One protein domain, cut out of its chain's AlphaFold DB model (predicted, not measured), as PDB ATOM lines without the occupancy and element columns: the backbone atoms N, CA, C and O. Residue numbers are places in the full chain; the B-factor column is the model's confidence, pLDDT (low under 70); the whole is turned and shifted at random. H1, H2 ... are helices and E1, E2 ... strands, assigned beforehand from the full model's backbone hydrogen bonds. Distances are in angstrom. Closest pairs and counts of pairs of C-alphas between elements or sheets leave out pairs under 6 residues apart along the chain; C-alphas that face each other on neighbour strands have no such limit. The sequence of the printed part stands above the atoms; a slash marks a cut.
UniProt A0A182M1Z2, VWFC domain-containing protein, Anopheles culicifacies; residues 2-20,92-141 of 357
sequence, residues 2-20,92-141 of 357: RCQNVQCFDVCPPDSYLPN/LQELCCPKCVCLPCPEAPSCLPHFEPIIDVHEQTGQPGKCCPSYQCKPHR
ATOM      1  N   ARG A   2     -34.653   1.092   7.064       66.69
ATOM      2  CA  ARG A   2     -36.070   1.146   6.656       66.69
ATOM      3  C   ARG A   2     -36.252   0.408   5.332       66.69
ATOM      4  O   ARG A   2     -35.742   0.874   4.324       66.69
ATOM      5  N   CYS A   3     -37.036  -0.666   5.322       72.44
ATOM      6  CA  CYS A   3     -37.407  -1.407   4.109       72.44
ATOM      7  C   CYS A   3     -38.500  -0.696   3.281       72.44
ATOM      8  O   CYS A   3     -39.350  -1.338   2.672       72.44
ATOM      9  N   GLN A   4     -38.535   0.641   3.306       65.94
ATOM     10  CA  GLN A   4     -39.484   1.409   2.502       65.94
ATOM     11  C   GLN A   4     -39.003   1.393   1.046       65.94
ATOM     12  O   GLN A   4     -37.840   1.684   0.786       65.94
ATOM     13  N   ASN A   5     -39.912   1.072   0.123       67.06
ATOM     14  CA  ASN A   5     -39.701   0.999  -1.331       67.06
ATOM     15  C   ASN A   5     -38.882  -0.206  -1.849       67.06
ATOM     16  O   ASN A   5     -38.546  -0.229  -3.030       67.06
ATOM     17  N   VAL A   6     -38.610  -1.226  -1.027       76.62
ATOM     18  CA  VAL A   6     -38.046  -2.504  -1.506       76.62
ATOM     19  C   VAL A   6     -39.160  -3.343  -2.148       76.62
ATOM     20  O   VAL A   6     -40.183  -3.587  -1.506       76.62
ATOM     21  N   GLN A   7     -38.987  -3.778  -3.400       75.81
ATOM     22  CA  GLN A   7     -39.939  -4.659  -4.091       75.81
ATOM     23  C   GLN A   7     -39.516  -6.124  -3.938       75.81
ATOM     24  O   GLN A   7     -38.485  -6.540  -4.461       75.81
ATOM     25  N   CYS A   8     -40.320  -6.911  -3.226       80.19
ATOM     26  CA  CYS A   8     -40.060  -8.328  -2.976       80.19
ATOM     27  C   CYS A   8     -40.854  -9.223  -3.932       80.19
ATOM     28  O   CYS A   8     -41.993  -8.908  -4.265       80.19
ATOM     29  N   PHE A   9     -40.280 -10.368  -4.308       77.62
ATOM     30  CA  PHE A   9     -41.027 -11.438  -4.971       77.62
ATOM     31  C   PHE A   9     -41.927 -12.159  -3.959       77.62
ATOM     32  O   PHE A   9     -41.476 -12.541  -2.879       77.62
ATOM     33  N   ASP A  10     -43.191 -12.348  -4.325       80.00
ATOM     34  CA  ASP A  10     -44.261 -12.960  -3.529       80.00
ATOM     35  C   ASP A  10     -44.653 -14.372  -4.013       80.00
ATOM     36  O   ASP A  10     -45.498 -15.034  -3.408       80.00
ATOM     37  N   VAL A  11     -44.010 -14.863  -5.078       86.75
ATOM     38  CA  VAL A  11     -44.225 -16.195  -5.662       86.75
ATOM     39  C   VAL A  11     -42.979 -17.063  -5.469       86.75
ATOM     40  O   VAL A  11     -41.911 -16.755  -5.998       86.75
ATOM     41  N   CYS A  12     -43.123 -18.176  -4.747       88.69
ATOM     42  CA  CYS A  12     -42.081 -19.201  -4.632       88.69
ATOM     43  C   CYS A  12     -42.147 -20.241  -5.765       88.69
ATOM     44  O   CYS A  12     -43.211 -20.444  -6.358       88.69
ATOM     45  N   PRO A  13     -41.045 -20.973  -6.019       89.25
ATOM     46  CA  PRO A  13     -41.079 -22.223  -6.776       89.25
ATOM     47  C   PRO A  13     -42.016 -23.271  -6.131       89.25
ATOM     48  O   PRO A  13     -42.237 -23.213  -4.921       89.25
ATOM     49  N   PRO A  14     -42.538 -24.262  -6.886       86.94
ATOM     50  CA  PRO A  14     -43.572 -25.186  -6.393       86.94
ATOM     51  C   PRO A  14     -43.162 -26.115  -5.237       86.94
ATOM     52  O   PRO A  14     -44.028 -26.711  -4.603       86.94
ATOM     53  N   ASP A  15     -41.862 -26.264  -4.974       86.88
ATOM     54  CA  ASP A  15     -41.301 -27.055  -3.867       86.88
ATOM     55  C   ASP A  15     -41.123 -26.240  -2.570       86.88
ATOM     56  O   ASP A  15     -40.539 -26.727  -1.603       86.88
ATOM     57  N   SER A  16     -41.590 -24.988  -2.558       91.06
ATOM     58  CA  SER A  16     -41.253 -23.978  -1.559       91.06
ATOM     59  C   SER A  16     -42.450 -23.096  -1.197       91.06
ATOM     60  O   SER A  16     -43.389 -22.934  -1.973       91.06
ATOM     61  N   TYR A  17     -42.405 -22.470  -0.022       89.81
ATOM     62  CA  TYR A  17     -43.446 -21.563   0.463       89.81
ATOM     63  C   TYR A  17     -42.861 -20.314   1.134       89.81
ATOM     64  O   TYR A  17     -41.728 -20.315   1.614       89.81
ATOM     65  N   LEU A  18     -43.654 -19.243   1.187       89.31
ATOM     66  CA  LEU A  18     -43.333 -18.021   1.923       89.31
ATOM     67  C   LEU A  18     -43.841 -18.126   3.372       89.31
ATOM     68  O   LEU A  18     -45.045 -18.311   3.578       89.31
ATOM     69  N   PRO A  19     -42.974 -18.002   4.396       82.69
ATOM     70  CA  PRO A  19     -43.417 -17.985   5.786       82.69
ATOM     71  C   PRO A  19     -44.173 -16.692   6.118       82.69
ATOM     72  O   PRO A  19     -43.602 -15.601   6.097       82.69
ATOM     73  N   ASN A  20     -45.452 -16.804   6.487       74.25
ATOM     74  CA  ASN A  20     -46.229 -15.660   6.972       74.25
ATOM     75  C   ASN A  20     -45.693 -15.172   8.327       74.25
ATOM     76  O   ASN A  20     -45.835 -15.845   9.351       74.25
ATOM     77  N   LEU A  92     -29.599  -5.281   0.663       66.81
ATOM     78  CA  LEU A  92     -30.858  -4.751   1.193       66.81
ATOM     79  C   LEU A  92     -32.044  -5.678   0.877       66.81
ATOM     80  O   LEU A  92     -32.885  -5.899   1.749       66.81
ATOM     81  N   GLN A  93     -32.078  -6.268  -0.323       69.56
ATOM     82  CA  GLN A  93     -33.083  -7.261  -0.718       69.56
ATOM     83  C   GLN A  93     -33.080  -8.475   0.232       69.56
ATOM     84  O   GLN A  93     -34.136  -8.883   0.717       69.56
ATOM     85  N   GLU A  94     -31.901  -9.014   0.564       71.00
ATOM     86  CA  GLU A  94     -31.759 -10.155   1.478       71.00
ATOM     87  C   GLU A  94     -32.150  -9.868   2.936       71.00
ATOM     88  O   GLU A  94     -32.556 -10.799   3.636       71.00
ATOM     89  N   LEU A  95     -32.029  -8.618   3.400       78.31
ATOM     90  CA  LEU A  95     -32.422  -8.210   4.757       78.31
ATOM     91  C   LEU A  95     -33.898  -7.794   4.867       78.31
ATOM     92  O   LEU A  95     -34.462  -7.862   5.961       78.31
ATOM     93  N   CYS A  96     -34.510  -7.323   3.777       82.69
ATOM     94  CA  CYS A  96     -35.862  -6.757   3.791       82.69
ATOM     95  C   CYS A  96     -36.952  -7.690   3.251       82.69
ATOM     96  O   CYS A  96     -38.109  -7.532   3.646       82.69
ATOM     97  N   CYS A  97     -36.622  -8.636   2.368       84.44
ATOM     98  CA  CYS A  97     -37.615  -9.517   1.759       84.44
ATOM     99  C   CYS A  97     -37.738 -10.872   2.474       84.44
ATOM    100  O   CYS A  97     -36.727 -11.463   2.864       84.44
ATOM    101  N   PRO A  98     -38.964 -11.410   2.620       83.44
ATOM    102  CA  PRO A  98     -39.158 -12.758   3.134       83.44
ATOM    103  C   PRO A  98     -38.581 -13.775   2.139       83.44
ATOM    104  O   PRO A  98     -38.849 -13.716   0.941       83.44
ATOM    105  N   LYS A  99     -37.770 -14.712   2.636       86.44
ATOM    106  CA  LYS A  99     -37.146 -15.756   1.814       86.44
ATOM    107  C   LYS A  99     -38.054 -16.984   1.747       86.44
ATOM    108  O   LYS A  99     -38.616 -17.392   2.763       86.44
ATOM    109  N   CYS A 100     -38.176 -17.581   0.561       89.56
ATOM    110  CA  CYS A 100     -38.854 -18.864   0.386       89.56
ATOM    111  C   CYS A 100     -38.152 -19.962   1.203       89.56
ATOM    112  O   CYS A 100     -36.923 -20.030   1.236       89.56
ATOM    113  N   VAL A 101     -38.939 -20.830   1.832       90.62
ATOM    114  CA  VAL A 101     -38.484 -21.989   2.608       90.62
ATOM    115  C   VAL A 101     -38.960 -23.260   1.913       90.62
ATOM    116  O   VAL A 101     -40.093 -23.318   1.437       90.62
ATOM    117  N   CYS A 102     -38.098 -24.274   1.848       92.75
ATOM    118  CA  CYS A 102     -38.436 -25.571   1.271       92.75
ATOM    119  C   CYS A 102     -39.609 -26.238   2.002       92.75
ATOM    120  O   CYS A 102     -39.673 -26.235   3.234       92.75
ATOM    121  N   LEU A 103     -40.507 -26.861   1.242       91.12
ATOM    122  CA  LEU A 103     -41.497 -27.786   1.783       91.12
ATOM    123  C   LEU A 103     -40.816 -29.080   2.276       91.12
ATOM    124  O   LEU A 103     -39.744 -29.441   1.780       91.12
ATOM    125  N   PRO A 104     -41.425 -29.813   3.227       90.81
ATOM    126  CA  PRO A 104     -40.978 -31.158   3.575       90.81
ATOM    127  C   PRO A 104     -41.018 -32.065   2.343       90.81
ATOM    128  O   PRO A 104     -42.032 -32.125   1.644       90.81
ATOM    129  N   CYS A 105     -39.925 -32.775   2.077       89.56
ATOM    130  CA  CYS A 105     -39.848 -33.650   0.913       89.56
ATOM    131  C   CYS A 105     -40.755 -34.884   1.065       89.56
ATOM    132  O   CYS A 105     -40.884 -35.407   2.175       89.56
ATOM    133  N   PRO A 106     -41.364 -35.370  -0.033       87.06
ATOM    134  CA  PRO A 106     -42.153 -36.595  -0.008       87.06
ATOM    135  C   PRO A 106     -41.279 -37.813   0.314       87.06
ATOM    136  O   PRO A 106     -40.074 -37.824   0.055       87.06
ATOM    137  N   GLU A 107     -41.908 -38.861   0.847       87.31
ATOM    138  CA  GLU A 107     -41.265 -40.160   1.049       87.31
ATOM    139  C   GLU A 107     -40.785 -40.757  -0.287       87.31
ATOM    140  O   GLU A 107     -41.379 -40.524  -1.344       87.31
ATOM    141  N   ALA A 108     -39.697 -41.530  -0.243       83.69
ATOM    142  CA  ALA A 108     -39.100 -42.110  -1.444       83.69
ATOM    143  C   ALA A 108     -40.085 -43.072  -2.148       83.69
ATOM    144  O   ALA A 108     -40.684 -43.923  -1.484       83.69
ATOM    145  N   PRO A 109     -40.247 -42.986  -3.482       85.50
ATOM    146  CA  PRO A 109     -41.222 -43.797  -4.202       85.50
ATOM    147  C   PRO A 109     -40.842 -45.282  -4.194       85.50
ATOM    148  O   PRO A 109     -39.689 -45.652  -4.424       85.50
ATOM    149  N   SER A 110     -41.835 -46.150  -4.001       88.38
ATOM    150  CA  SER A 110     -41.669 -47.592  -4.166       88.38
ATOM    151  C   SER A 110     -41.560 -47.956  -5.651       88.38
ATOM    152  O   SER A 110     -42.499 -47.806  -6.433       88.38
ATOM    153  N   CYS A 111     -40.385 -48.442  -6.048       87.56
ATOM    154  CA  CYS A 111     -40.149 -48.955  -7.394       87.56
ATOM    155  C   CYS A 111     -40.828 -50.322  -7.619       87.56
ATOM    156  O   CYS A 111     -41.241 -51.009  -6.683       87.56
ATOM    157  N   LEU A 112     -40.920 -50.727  -8.889       83.88
ATOM    158  CA  LEU A 112     -41.359 -52.068  -9.289       83.88
ATOM    159  C   LEU A 112     -40.444 -53.170  -8.710       83.88
ATOM    160  O   LEU A 112     -39.272 -52.906  -8.435       83.88
ATOM    161  N   PRO A 113     -40.924 -54.424  -8.587       73.75
ATOM    162  CA  PRO A 113     -40.063 -55.562  -8.269       73.75
ATOM    163  C   PRO A 113     -38.849 -55.624  -9.205       73.75
ATOM    164  O   PRO A 113     -38.987 -55.437 -10.413       73.75
ATOM    165  N   HIS A 114     -37.669 -55.898  -8.642       74.88
ATOM    166  CA  HIS A 114     -36.367 -55.847  -9.329       74.88
ATOM    167  C   HIS A 114     -35.920 -54.446  -9.800       74.88
ATOM    168  O   HIS A 114     -35.049 -54.344 -10.660       74.88
ATOM    169  N   PHE A 115     -36.451 -53.365  -9.220       84.69
ATOM    170  CA  PHE A 115     -35.931 -52.001  -9.375       84.69
ATOM    171  C   PHE A 115     -35.686 -51.358  -8.006       84.69
ATOM    172  O   PHE A 115     -36.445 -51.585  -7.066       84.69
ATOM    173  N   GLU A 116     -34.653 -50.523  -7.903       84.06
ATOM    174  CA  GLU A 116     -34.317 -49.770  -6.688       84.06
ATOM    175  C   GLU A 116     -34.284 -48.251  -6.957       84.06
ATOM    176  O   GLU A 116     -33.841 -47.836  -8.035       84.06
ATOM    177  N   PRO A 117     -34.771 -47.408  -6.023       86.75
ATOM    178  CA  PRO A 117     -34.758 -45.958  -6.181       86.75
ATOM    179  C   PRO A 117     -33.360 -45.401  -5.895       86.75
ATOM    180  O   PRO A 117     -32.851 -45.498  -4.778       86.75
ATOM    181  N   ILE A 118     -32.752 -44.771  -6.897       86.50
ATOM    182  CA  ILE A 118     -31.470 -44.069  -6.776       86.50
ATOM    183  C   ILE A 118     -31.726 -42.561  -6.714       86.50
ATOM    184  O   ILE A 118     -32.576 -42.047  -7.438       86.50
ATOM    185  N   ILE A 119     -31.001 -41.867  -5.832       85.44
ATOM    186  CA  ILE A 119     -31.120 -40.424  -5.584       85.44
ATOM    187  C   ILE A 119     -30.113 -39.671  -6.460       85.44
ATOM    188  O   ILE A 119     -28.905 -39.885  -6.328       85.44
ATOM    189  N   ASP A 120     -30.579 -38.745  -7.296       79.69
ATOM    190  CA  ASP A 120     -29.710 -37.906  -8.128       79.69
ATOM    191  C   ASP A 120     -29.303 -36.622  -7.378       79.69
ATOM    192  O   ASP A 120     -29.734 -35.509  -7.676       79.69
ATOM    193  N   VAL A 121     -28.417 -36.787  -6.387       74.94
ATOM    194  CA  VAL A 121     -27.965 -35.734  -5.447       74.94
ATOM    195  C   VAL A 121     -27.497 -34.440  -6.142       74.94
ATOM    196  O   VAL A 121     -27.611 -33.362  -5.569       74.94
ATOM    197  N   HIS A 122     -27.006 -34.513  -7.384       69.44
ATOM    198  CA  HIS A 122     -26.542 -33.347  -8.146       69.44
ATOM    199  C   HIS A 122     -27.650 -32.329  -8.474       69.44
ATOM    200  O   HIS A 122     -27.362 -31.155  -8.715       69.44
ATOM    201  N   GLU A 123     -28.921 -32.738  -8.476       70.94
ATOM    202  CA  GLU A 123     -30.022 -31.801  -8.703       70.94
ATOM    203  C   GLU A 123     -30.431 -31.034  -7.439       70.94
ATOM    204  O   GLU A 123     -31.049 -29.975  -7.568       70.94
ATOM    205  N   GLN A 124     -30.021 -31.500  -6.255       70.81
ATOM    206  CA  GLN A 124     -30.376 -30.921  -4.963       70.81
ATOM    207  C   GLN A 124     -29.350 -29.906  -4.453       70.81
ATOM    208  O   GLN A 124     -28.148 -30.165  -4.424       70.81
ATOM    209  N   THR A 125     -29.841 -28.780  -3.936       76.50
ATOM    210  CA  THR A 125     -29.024 -27.815  -3.175       76.50
ATOM    211  C   THR A 125     -29.654 -27.408  -1.843       76.50
ATOM    212  O   THR A 125     -29.034 -26.667  -1.084       76.50
ATOM    213  N   GLY A 126     -30.882 -27.860  -1.545       79.31
ATOM    214  CA  GLY A 126     -31.645 -27.391  -0.382       79.31
ATOM    215  C   GLY A 126     -32.091 -25.929  -0.503       79.31
ATOM    216  O   GLY A 126     -32.479 -25.318   0.490       79.31
ATOM    217  N   GLN A 127     -32.007 -25.357  -1.707       86.19
ATOM    218  CA  GLN A 127     -32.476 -24.014  -2.034       86.19
ATOM    219  C   GLN A 127     -33.849 -24.096  -2.720       86.19
ATOM    220  O   GLN A 127     -34.120 -25.098  -3.387       86.19
ATOM    221  N   PRO A 128     -34.693 -23.053  -2.623       85.81
ATOM    222  CA  PRO A 128     -35.974 -23.000  -3.322       85.81
ATOM    223  C   PRO A 128     -35.860 -23.288  -4.825       85.81
ATOM    224  O   PRO A 128     -35.032 -22.695  -5.516       85.81
ATOM    225  N   GLY A 129     -36.691 -24.200  -5.332       84.56
ATOM    226  CA  GLY A 129     -36.634 -24.739  -6.696       84.56
ATOM    227  C   GLY A 129     -35.704 -25.950  -6.874       84.56
ATOM    228  O   GLY A 129     -35.692 -26.538  -7.956       84.56
ATOM    229  N   LYS A 130     -34.925 -26.315  -5.846       89.56
ATOM    230  CA  LYS A 130     -34.012 -27.474  -5.772       89.56
ATOM    231  C   LYS A 130     -33.994 -28.096  -4.364       89.56
ATOM    232  O   LYS A 130     -32.944 -28.516  -3.855       89.56
ATOM    233  N   CYS A 131     -35.158 -28.147  -3.716       89.31
ATOM    234  CA  CYS A 131     -35.295 -28.614  -2.338       89.31
ATOM    235  C   CYS A 131     -35.146 -30.138  -2.186       89.31
ATOM    236  O   CYS A 131     -34.477 -30.600  -1.261       89.31
ATOM    237  N   CYS A 132     -35.746 -30.933  -3.079       88.12
ATOM    238  CA  CYS A 132     -36.081 -32.336  -2.791       88.12
ATOM    239  C   CYS A 132     -35.599 -33.372  -3.826       88.12
ATOM    240  O   CYS A 132     -35.270 -33.005  -4.952       88.12
ATOM    241  N   PRO A 133     -35.636 -34.671  -3.453       88.38
ATOM    242  CA  PRO A 133     -35.530 -35.841  -4.304       88.38
ATOM    243  C   PRO A 133     -35.891 -35.735  -5.787       88.38
ATOM    244  O   PRO A 133     -37.082 -35.781  -6.091       88.38
ATOM    245  N   SER A 134     -34.925 -35.781  -6.707       86.44
ATOM    246  CA  SER A 134     -35.138 -36.556  -7.933       86.44
ATOM    247  C   SER A 134     -34.716 -38.009  -7.682       86.44
ATOM    248  O   SER A 134     -33.630 -38.298  -7.172       86.44
ATOM    249  N   TYR A 135     -35.642 -38.929  -7.973       87.12
ATOM    250  CA  TYR A 135     -35.494 -40.367  -7.756       87.12
ATOM    251  C   TYR A 135     -35.626 -41.105  -9.092       87.12
ATOM    252  O   TYR A 135     -36.665 -41.022  -9.749       87.12
ATOM    253  N   GLN A 136     -34.613 -41.885  -9.465       87.81
ATOM    254  CA  GLN A 136     -34.652 -42.776 -10.625       87.81
ATOM    255  C   GLN A 136     -34.696 -44.239 -10.181       87.81
ATOM    256  O   GLN A 136     -33.732 -44.748  -9.612       87.81
ATOM    257  N   CYS A 137     -35.781 -44.947 -10.504       87.31
ATOM    258  CA  CYS A 137     -35.827 -46.405 -10.388       87.31
ATOM    259  C   CYS A 137     -34.892 -47.038 -11.431       87.31
ATOM    260  O   CYS A 137     -35.193 -46.991 -12.626       87.31
ATOM    261  N   LYS A 138     -33.784 -47.655 -11.007       87.44
ATOM    262  CA  LYS A 138     -32.883 -48.414 -11.902       87.44
ATOM    263  C   LYS A 138     -33.021 -49.921 -11.634       87.44
ATOM    264  O   LYS A 138     -33.384 -50.289 -10.517       87.44
ATOM    265  N   PRO A 139     -32.796 -50.805 -12.628       84.44
ATOM    266  CA  PRO A 139     -32.937 -52.246 -12.422       84.44
ATOM    267  C   PRO A 139     -31.940 -52.750 -11.372       84.44
ATOM    268  O   PRO A 139     -30.732 -52.573 -11.541       84.44
ATOM    269  N   HIS A 140     -32.440 -53.407 -10.327       83.19
ATOM    270  CA  HIS A 140     -31.614 -54.067  -9.322       83.19
ATOM    271  C   HIS A 140     -31.057 -55.360  -9.924       83.19
ATOM    272  O   HIS A 140     -31.748 -56.373 -10.061       83.19
ATOM    273  N   ARG A 141     -29.803 -55.291 -10.365       88.38
ATOM    274  CA  ARG A 141     -29.147 -56.347 -11.138       88.38
ATOM    275  C   ARG A 141     -28.815 -57.543 -10.251       88.38
ATOM    276  O   ARG A 141     -27.880 -57.496  -9.451       88.38
TER     277      ARG A 141
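AT A GLANCE: This is residues 2 to 20 and 92 to 141 of the 357 residues of the protein "VWFC domain-containing protein" of Anopheles culicifacies (UniProt A0A182M1Z2). With little regular structure, this is a long, thin rod of loops, with a two-strand hairpin, E1 and E2, near one end and the short helix H1 towards the other. The hairpin's long loop, residues 120 to 134, reaches back to the rod's middle, where residues 16 to 17 pair antiparallel with 101 to 102. The 69 printed residues hold H1, E1, E2 in that order, only 15 residues in named elements, mixed class; the whole is extended, radius of gyration of the C-alphas 17.5 A, spans 60 by 21 by 12 A.

IN THESE COORDINATES: Find C-alpha 115 at (-35.931, -52.001, -9.375); E1, residues 115 to 119, runs 13.1 A from there. E2, residues 135 to 139, runs 13.0 A to C-alpha 139 at (-32.937, -52.246, -12.422). H1, residues 92 to 96, spans 6.0 A.

HOW THE PARTS SIT: Look across the hairpin: E1 and E2 are antiparallel at 145 degrees, with N 116 and O 138 2.9 A apart, within hydrogen-bond range. H1 and E2 are apart. In H1 every O i to N i+4 pair is within range.

THE WHOLE: C-alphas 2 and 141, the two farthest apart, are 60.6 A apart. Residues 21 to 91 are cut out, a 19.7 A gap between C-alphas 20 and 92. Both links, H1 to E1 and E1 to E2, are long. Confidence is under 70 at residues 2, 4 to 5, 92 to 93 and 122.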